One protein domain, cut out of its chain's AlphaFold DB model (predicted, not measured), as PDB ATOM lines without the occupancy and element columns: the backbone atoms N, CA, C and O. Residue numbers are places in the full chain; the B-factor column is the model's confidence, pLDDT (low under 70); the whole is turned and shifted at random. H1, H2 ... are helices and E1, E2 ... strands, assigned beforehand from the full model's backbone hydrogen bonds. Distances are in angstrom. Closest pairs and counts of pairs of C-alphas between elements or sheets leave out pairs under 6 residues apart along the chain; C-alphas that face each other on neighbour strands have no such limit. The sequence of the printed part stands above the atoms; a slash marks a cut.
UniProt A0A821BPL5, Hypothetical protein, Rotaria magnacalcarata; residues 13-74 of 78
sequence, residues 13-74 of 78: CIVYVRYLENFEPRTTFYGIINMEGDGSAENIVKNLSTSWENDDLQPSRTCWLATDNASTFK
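AT A GLANCE: This is residues 13 to 74 of the 78 residues of the protein "Hypothetical protein" of Rotaria magnacalcarata (UniProt A0A821BPL5). A long two-stranded hairpin, E1 and E2, has one helix, H1, packed beside its open end, while its turn, residues 20 to 25, sticks out free. After H1 the chain folds back through short H2 to short H3, which is near the first residue of H1. The printed part has 62 residues with two strands and three helices, in the order E1 E2 H1 H2 H3; the sheet E1 - E2 is antiparallel and the class is mixed. It is only just compact, close to loose, with a radius of gyration of the C-alphas of 12.5 A, and spans 40 by 26 by 19 A.

HOW THE PARTS SIT: Start with E1, residues 13 to 21, and E2, residues 24 to 34, an antiparallel hairpin at 158 degrees; look for N 13 and O 33, 2.8 A apart, and N 26 and O 19, 2.8 A, both within hydrogen-bond range. Next find H1, residues 41 to 54: its closest C-alphas to E2 are Asn 47 and Ile 33, 7.0 A apart. H2, residues 59 to 62, only just touches H1, only at the corner, with 3 pairs of C-alphas within 8 A, the closest being the C-alphas of Ser 49 and Pro 59 at 6.0 A; H1 touches H2 with residues 49 to 53 alone. H3, residues 71 to 74, is close to H1 but not clearly touching, the closest C-alphas being Ala 41 and Phe 73 at 5.2 A. H2 and H3 are apart from each other and from both strands. Every O i to N i+4 pair of H1 is within hydrogen-bond range; H2 and H3 are too short for such a pair.

IN THESE COORDINATES: Find C-alpha 13 at (204.261, 177.345, 130.831); from there E1 runs 25.1 A to C-alpha 21, and E2 then runs 30.7 A. H1 begins at C-alpha 41, (199.313, 168.345, 127.208), and runs 20.0 A. H2 spans 5.4 A; H3 spans 5.0 A and ends at C-alpha 74, (191.780, 169.229, 123.085).

THE WHOLE: The two C-alphas farthest apart, those of Asn 22 and Gly 37, are 40.7 A from each other. The printed part has no cut and no long link. In the pLDDT column of this model, look for values under 70 at residue 37 and residues 58 to 74; the mean of the printed part is 75.0.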
ATOM      1  N   CYS A  13     205.616 177.325 130.294       78.06
ATOM      2  CA  CYS A  13     204.261 177.345 130.831       78.06
ATOM      3  C   CYS A  13     204.273 178.073 132.179       78.06
ATOM      4  O   CYS A  13     204.999 177.686 133.091       78.06
ATOM      5  N   ILE A  14     203.483 179.138 132.306       81.94
ATOM      6  CA  ILE A  14     203.333 179.881 133.561       81.94
ATOM      7  C   ILE A  14     202.134 179.317 134.319       81.94
ATOM      8  O   ILE A  14     201.031 179.252 133.773       81.94
ATOM      9  N   VAL A  15     202.337 178.954 135.584       81.62
ATOM     10  CA  VAL A  15     201.323 178.299 136.415       81.62
ATOM     11  C   VAL A  15     200.850 179.234 137.524       81.62
ATOM     12  O   VAL A  15     201.645 179.788 138.287       81.62
ATOM     13  N   TYR A  16     199.529 179.350 137.644       81.69
ATOM     14  CA  TYR A  16     198.853 180.020 138.750       81.69
ATOM     15  C   TYR A  16     197.962 179.025 139.490       81.69
ATOM     16  O   TYR A  16     197.269 178.225 138.861       81.69
ATOM     17  N   VAL A  17     197.925 179.116 140.817       80.62
ATOM     18  CA  VAL A  17     197.020 178.329 141.663       80.62
ATOM     19  C   VAL A  17     195.878 179.220 142.126       80.62
ATOM     20  O   VAL A  17     196.099 180.335 142.606       80.62
ATOM     21  N   ARG A  18     194.647 178.725 141.979       82.69
ATOM     22  CA  ARG A  18     193.428 179.374 142.473       82.69
ATOM     23  C   ARG A  18     192.888 178.588 143.656       82.69
ATOM     24  O   ARG A  18     192.722 177.376 143.552       82.69
ATOM     25  N   TYR A  19     192.611 179.270 144.757       82.00
ATOM     26  CA  TYR A  19     192.129 178.651 145.992       82.00
ATOM     27  C   TYR A  19     191.202 179.601 146.750       82.00
ATOM     28  O   TYR A  19     191.098 180.782 146.413       82.00
ATOM     29  N   LEU A  20     190.499 179.072 147.748       86.19
ATOM     30  CA  LEU A  20     189.689 179.865 148.668       86.19
ATOM     31  C   LEU A  20     190.448 180.038 149.980       86.19
ATOM     32  O   LEU A  20     190.867 179.057 150.587       86.19
ATOM     33  N   GLU A  21     190.570 181.279 150.430       88.56
ATOM     34  CA  GLU A  21     191.095 181.626 151.748       88.56
ATOM     35  C   GLU A  21     190.063 182.519 152.431       88.56
ATOM     36  O   GLU A  21     189.659 183.532 151.867       88.56
ATOM     37  N   ASN A  22     189.583 182.129 153.615       93.12
ATOM     38  CA  ASN A  22     188.535 182.862 154.338       93.12
ATOM     39  C   ASN A  22     187.273 183.143 153.493       93.12
ATOM     40  O   ASN A  22     186.688 184.215 153.583       93.12
ATOM     41  N   PHE A  23     186.852 182.170 152.675       89.94
ATOM     42  CA  PHE A  23     185.735 182.284 151.720       89.94
ATOM     43  C   PHE A  23     185.941 183.295 150.580       89.94
ATOM     44  O   PHE A  23     185.021 183.529 149.798       89.94
ATOM     45  N   GLU A  24     187.148 183.834 150.420       89.75
ATOM     46  CA  GLU A  24     187.493 184.726 149.320       89.75
ATOM     47  C   GLU A  24     188.330 183.997 148.258       89.75
ATOM     48  O   GLU A  24     189.255 183.250 148.598       89.75
ATOM     49  N   PRO A  25     188.052 184.207 146.959       91.44
ATOM     50  CA  PRO A  25     188.868 183.658 145.886       91.44
ATOM     51  C   PRO A  25     190.231 184.348 145.834       91.44
ATOM     52  O   PRO A  25     190.339 185.568 145.699       91.44
ATOM     53  N   ARG A  26     191.289 183.542 145.875       89.44
ATOM     54  CA  ARG A  26     192.681 183.963 145.736       89.44
ATOM     55  C   ARG A  26     193.294 183.327 144.497       89.44
ATOM     56  O   ARG A  26     192.922 182.230 144.081       89.44
ATOM     57  N   THR A  27     194.232 184.039 143.887       89.38
ATOM     58  CA  THR A  27     195.094 183.521 142.819       89.38
ATOM     59  C   THR A  27     196.526 183.864 143.183       89.38
ATOM     60  O   THR A  27     196.816 185.026 143.457       89.38
ATOM     61  N   THR A  28     197.414 182.875 143.184       85.88
ATOM     62  CA  THR A  28     198.845 183.082 143.417       85.88
ATOM     63  C   THR A  28     199.658 182.526 142.262       85.88
ATOM     64  O   THR A  28     199.274 181.533 141.640       85.88
ATOM     65  N   PHE A  29     200.783 183.172 141.974       84.25
ATOM     66  CA  PHE A  29     201.803 182.592 141.112       84.25
ATOM     67  C   PHE A  29     202.398 181.366 141.810       84.25
ATOM     68  O   PHE A  29     202.709 181.432 143.000       84.25
ATOM     69  N   TYR A  30     202.510 180.258 141.079       83.81
ATOM     70  CA  TYR A  30     203.132 179.030 141.576       83.81
ATOM     71  C   TYR A  30     204.543 178.874 141.014       83.81
ATOM     72  O   TYR A  30     205.499 178.755 141.771       83.81
ATOM     73  N   GLY A  31     204.690 178.937 139.689       83.12
ATOM     74  CA  GLY A  31     205.987 178.723 139.060       83.12
ATOM     75  C   GLY A  31     205.949 178.771 137.539       83.12
ATOM     76  O   GLY A  31     204.904 178.997 136.921       83.12
ATOM     77  N   ILE A  32     207.120 178.548 136.944       83.38
ATOM     78  CA  ILE A  32     207.308 178.405 135.500       83.38
ATOM     79  C   ILE A  32     207.779 176.979 135.233       83.38
ATOM     80  O   ILE A  32     208.757 176.530 135.824       83.38
ATOM     81  N   ILE A  33     207.097 176.286 134.327       79.25
ATOM     82  CA  ILE A  33     207.493 174.973 133.826       79.25
ATOM     83  C   ILE A  33     208.146 175.173 132.462       79.25
ATOM     84  O   ILE A  33     207.500 175.648 131.525       79.25
ATOM     85  N   ASN A  34     209.417 174.798 132.348       78.69
ATOM     86  CA  ASN A  34     210.106 174.768 131.066       78.69
ATOM     87  C   ASN A  34     209.664 173.521 130.275       78.69
ATOM     88  O   ASN A  34     209.668 172.411 130.804       78.69
ATOM     89  N   MET A  35     209.250 173.709 129.023       75.44
ATOM     90  CA  MET A  35     208.737 172.671 128.126       75.44
ATOM     91  C   MET A  35     209.692 172.408 126.952       75.44
ATOM     92  O   MET A  35     209.228 172.223 125.823       75.44
ATOM     93  N   GLU A  36     211.012 172.464 127.169       70.69
ATOM     94  CA  GLU A  36     212.017 172.335 126.100       70.69
ATOM     95  C   GLU A  36     211.684 171.211 125.108       70.69
ATOM     96  O   GLU A  36     211.690 170.027 125.435       70.69
ATOM     97  N   GLY A  37     211.351 171.600 123.876       68.50
ATOM     98  CA  GLY A  37     211.067 170.688 122.769       68.50
ATOM     99  C   GLY A  37     209.665 170.065 122.737       68.50
ATOM    100  O   GLY A  37     209.172 169.819 121.636       68.50
ATOM    101  N   ASP A  38     208.982 169.878 123.872       72.31
ATOM    102  CA  ASP A  38     207.678 169.198 123.937       72.31
ATOM    103  C   ASP A  38     206.629 169.993 124.730       72.31
ATOM    104  O   ASP A  38     206.566 169.964 125.955       72.31
ATOM    105  N   GLY A  39     205.758 170.690 124.001       70.25
ATOM    106  CA  GLY A  39     204.634 171.432 124.570       70.25
ATOM    107  C   GLY A  39     203.319 170.655 124.580       70.25
ATOM    108  O   GLY A  39     202.279 171.304 124.516       70.25
ATOM    109  N   SER A  40     203.336 169.318 124.546       73.88
ATOM    110  CA  SER A  40     202.127 168.484 124.610       73.88
ATOM    111  C   SER A  40     201.408 168.606 125.959       73.88
ATOM    112  O   SER A  40     202.009 168.923 126.988       73.88
ATOM    113  N   ALA A  41     200.101 168.331 125.976       71.19
ATOM    114  CA  ALA A  41     199.313 168.345 127.208       71.19
ATOM    115  C   ALA A  41     199.822 167.313 128.220       71.19
ATOM    116  O   ALA A  41     199.922 167.624 129.403       71.19
ATOM    117  N   GLU A  42     200.193 166.119 127.750       74.12
ATOM    118  CA  GLU A  42     200.839 165.080 128.561       74.12
ATOM    119  C   GLU A  42     202.086 165.603 129.257       74.12
ATOM    120  O   GLU A  42     202.212 165.456 130.473       74.12
ATOM    121  N   ASN A  43     202.991 166.244 128.510       77.31
ATOM    122  CA  ASN A  43     204.233 166.743 129.078       77.31
ATOM    123  C   ASN A  43     203.980 167.880 130.079       77.31
ATOM    124  O   ASN A  43     204.619 167.925 131.131       77.31
ATOM    125  N   ILE A  44     203.008 168.758 129.818       77.38
ATOM    126  CA  ILE A  44     202.623 169.814 130.767       77.38
ATOM    127  C   ILE A  44     202.089 169.206 132.068       77.38
ATOM    128  O   ILE A  44     202.546 169.572 133.151       77.38
ATOM    129  N   VAL A  45     201.154 168.254 131.977       77.88
ATOM    130  CA  VAL A  45     200.554 167.598 133.152       77.88
ATOM    131  C   VAL A  45     201.598 166.808 133.933       77.88
ATOM    132  O   VAL A  45     201.617 166.879 135.162       77.88
ATOM    133  N   LYS A  46     202.491 166.096 133.239       80.56
ATOM    134  CA  LYS A  46     203.582 165.336 133.854       80.56
ATOM    135  C   LYS A  46     204.518 166.251 134.640       80.56
ATOM    136  O   LYS A  46     204.723 166.014 135.825       80.56
ATOM    137  N   ASN A  47     205.042 167.307 134.013       82.38
ATOM    138  CA  ASN A  47     205.972 168.223 134.679       82.38
ATOM    139  C   ASN A  47     205.319 168.960 135.855       82.38
ATOM    140  O   ASN A  47     205.951 169.123 136.897       82.38
ATOM    141  N   LEU A  48     204.048 169.358 135.727       79.62
ATOM    142  CA  LEU A  48     203.313 169.970 136.834       79.62
ATOM    143  C   LEU A  48     203.115 168.991 137.995       79.62
ATOM    144  O   LEU A  48     203.331 169.361 139.145       79.62
ATOM    145  N   SER A  49     202.743 167.743 137.694       79.25
ATOM    146  CA  SER A  49     202.562 166.701 138.711       79.25
ATOM    147  C   SER A  49     203.859 166.445 139.469       79.25
ATOM    148  O   SER A  49     203.846 166.451 140.693       79.25
ATOM    149  N   THR A  50     204.987 166.326 138.761       83.12
ATOM    150  CA  THR A  50     206.309 166.173 139.382       83.12
ATOM    151  C   THR A  50     206.692 167.382 140.240       83.12
ATOM    152  O   THR A  50     207.224 167.203 141.331       83.12
ATOM    153  N   SER A  51     206.410 168.610 139.787       81.50
ATOM    154  CA  SER A  51     206.674 169.821 140.578       81.50
ATOM    155  C   SER A  51     205.892 169.819 141.892       81.50
ATOM    156  O   SER A  51     206.453 170.102 142.941       81.50
ATOM    157  N   TRP A  52     204.614 169.443 141.848       81.50
ATOM    158  CA  TRP A  52     203.775 169.349 143.040       81.50
ATOM    159  C   TRP A  52     204.167 168.196 143.964       81.50
ATOM    160  O   TRP A  52     204.168 168.382 145.176       81.50
ATOM    161  N   GLU A  53     204.541 167.036 143.423       82.56
ATOM    162  CA  GLU A  53     205.050 165.912 144.222       82.56
ATOM    163  C   GLU A  53     206.333 166.284 144.980       82.56
ATOM    164  O   GLU A  53     206.477 165.913 146.142       82.56
ATOM    165  N   ASN A  54     207.233 167.059 144.361       84.50
ATOM    166  CA  ASN A  54     208.442 167.569 145.020       84.50
ATOM    167  C   ASN A  54     208.141 168.557 146.161       84.50
ATOM    168  O   ASN A  54     208.964 168.709 147.061       84.50
ATOM    169  N   ASP A  55     206.973 169.202 146.129       82.00
ATOM    170  CA  ASP A  55     206.481 170.106 147.170       82.00
ATOM    171  C   ASP A  55     205.597 169.379 148.212       82.00
ATOM    172  O   ASP A  55     204.854 170.024 148.955       82.00
ATOM    173  N   ASP A  56     205.631 168.039 148.255       81.19
ATOM    174  CA  ASP A  56     204.795 167.177 149.109       81.19
ATOM    175  C   ASP A  56     203.271 167.360 148.906       81.19
ATOM    176  O   ASP A  56     202.448 167.018 149.765       81.19
ATOM    177  N   LEU A  57     202.855 167.869 147.742       74.94
ATOM    178  CA  LEU A  57     201.450 167.967 147.346       74.94
ATOM    179  C   LEU A  57     201.037 166.704 146.578       74.94
ATOM    180  O   LEU A  57     201.821 166.134 145.829       74.94
ATOM    181  N   GLN A  58     199.783 166.259 146.739       68.81
ATOM    182  CA  GLN A  58     199.229 165.114 145.998       68.81
ATOM    183  C   GLN A  58     198.286 165.586 144.878       68.81
ATOM    184  O   GLN A  58     197.087 165.746 145.135       68.81
ATOM    185  N   PRO A  59     198.765 165.728 143.623       64.44
ATOM    186  CA  PRO A  59     197.995 166.293 142.509       64.44
ATOM    187  C   PRO A  59     196.633 165.627 142.309       64.44
ATOM    188  O   PRO A  59     195.624 166.297 142.104       64.44
ATOM    189  N   SER A  60     196.606 164.296 142.433       63.75
ATOM    190  CA  SER A  60     195.429 163.448 142.223       63.75
ATOM    191  C   SER A  60     194.307 163.665 143.243       63.75
ATOM    192  O   SER A  60     193.192 163.192 143.027       63.75
ATOM    193  N   ARG A  61     194.583 164.363 144.353       59.62
ATOM    194  CA  ARG A  61     193.626 164.601 145.444       59.62
ATOM    195  C   ARG A  61     193.355 166.081 145.700       59.62
ATOM    196  O   ARG A  61     192.354 166.384 146.342       59.62
ATOM    197  N   THR A  62     194.211 166.988 145.221       57.25
ATOM    198  CA  THR A  62     194.166 168.412 145.600       57.25
ATOM    199  C   THR A  62     193.914 169.380 144.451       57.25
ATOM    200  O   THR A  62     193.614 170.544 144.721       57.25
ATOM    201  N   CYS A  63     194.019 168.960 143.184       56.19
ATOM    202  CA  CYS A  63     193.979 169.903 142.067       56.19
ATOM    203  C   CYS A  63     193.106 169.429 140.897       56.19
ATOM    204  O   CYS A  63     193.252 168.319 140.393       56.19
ATOM    205  N   TRP A  64     192.240 170.324 140.413       59.84
ATOM    206  CA  TRP A  64     191.584 170.192 139.113       59.84
ATOM    207  C   TRP A  64     192.297 171.076 138.096       59.84
ATOM    208  O   TRP A  64     192.406 172.289 138.273       59.84
ATOM    209  N   LEU A  65     192.779 170.459 137.021       60.62
ATOM    210  CA  LEU A  65     193.371 171.163 135.892       60.62
ATOM    211  C   LEU A  65     192.266 171.759 135.019       60.62
ATOM    212  O   LEU A  65     191.457 171.034 134.446       60.62
ATOM    213  N   ALA A  66     192.252 173.085 134.907       57.88
ATOM    214  CA  ALA A  66     191.422 173.807 133.955       57.88
ATOM    215  C   ALA A  66     192.332 174.450 132.906       57.88
ATOM    216  O   ALA A  66     193.253 175.190 133.252       57.88
ATOM    217  N   THR A  67     192.076 174.165 131.632       60.25
ATOM    218  CA  THR A  67     192.818 174.743 130.507       60.25
ATOM    219  C   THR A  67     191.894 175.636 129.693       60.25
ATOM    220  O   THR A  67     190.676 175.453 129.675       60.25
ATOM    221  N   ASP A  68     192.455 176.634 129.021       58.00
ATOM    222  CA  ASP A  68     191.732 177.641 128.237       58.00
ATOM    223  C   ASP A  68     191.246 177.124 126.873       58.00
ATOM    224  O   ASP A  68     190.993 177.899 125.950       58.00
ATOM    225  N   ASN A  69     191.064 175.806 126.736       54.69
ATOM    226  CA  ASN A  69     190.652 175.184 125.485       54.69
ATOM    227  C   ASN A  69     191.728 175.323 124.374       54.69
ATOM    228  O   ASN A  69     191.393 175.240 123.182       54.69
ATOM    229  N   ALA A  70     193.004 175.512 124.742       59.28
ATOM    230  CA  ALA A  70     194.137 175.415 123.825       59.28
ATOM    231  C   ALA A  70     194.136 174.064 123.088       59.28
ATOM    232  O   ALA A  70     193.860 173.014 123.675       59.28
ATOM    233  N   SER A  71     194.453 174.085 121.788       57.38
ATOM    234  CA  SER A  71     194.469 172.901 120.911       57.38
ATOM    235  C   SER A  71     195.275 171.740 121.496       57.38
ATOM    236  O   SER A  71     194.852 170.590 121.408       57.38
ATOM    237  N   THR A  72     196.371 172.060 122.180       56.62
ATOM    238  CA  THR A  72     197.234 171.144 122.927       56.62
ATOM    239  C   THR A  72     196.484 170.229 123.899       56.62
ATOM    240  O   THR A  72     196.836 169.062 124.015       56.62
ATOM    241  N   PHE A  73     195.438 170.724 124.567       54.56
ATOM    242  CA  PHE A  73     194.657 169.974 125.558       54.56
ATOM    243  C   PHE A  73     193.350 169.392 125.004       54.56
ATOM    244  O   PHE A  73     192.677 168.626 125.687       54.56
ATOM    245  N   LYS A  74     192.983 169.739 123.763       51.59
ATOM    246  CA  LYS A  74     191.780 169.229 123.085       51.59
ATOM    247  C   LYS A  74     192.008 167.922 122.326       51.59
ATOM    248  O   LYS A  74     191.056 167.180 122.125       51.59
TER     249      LYS A  74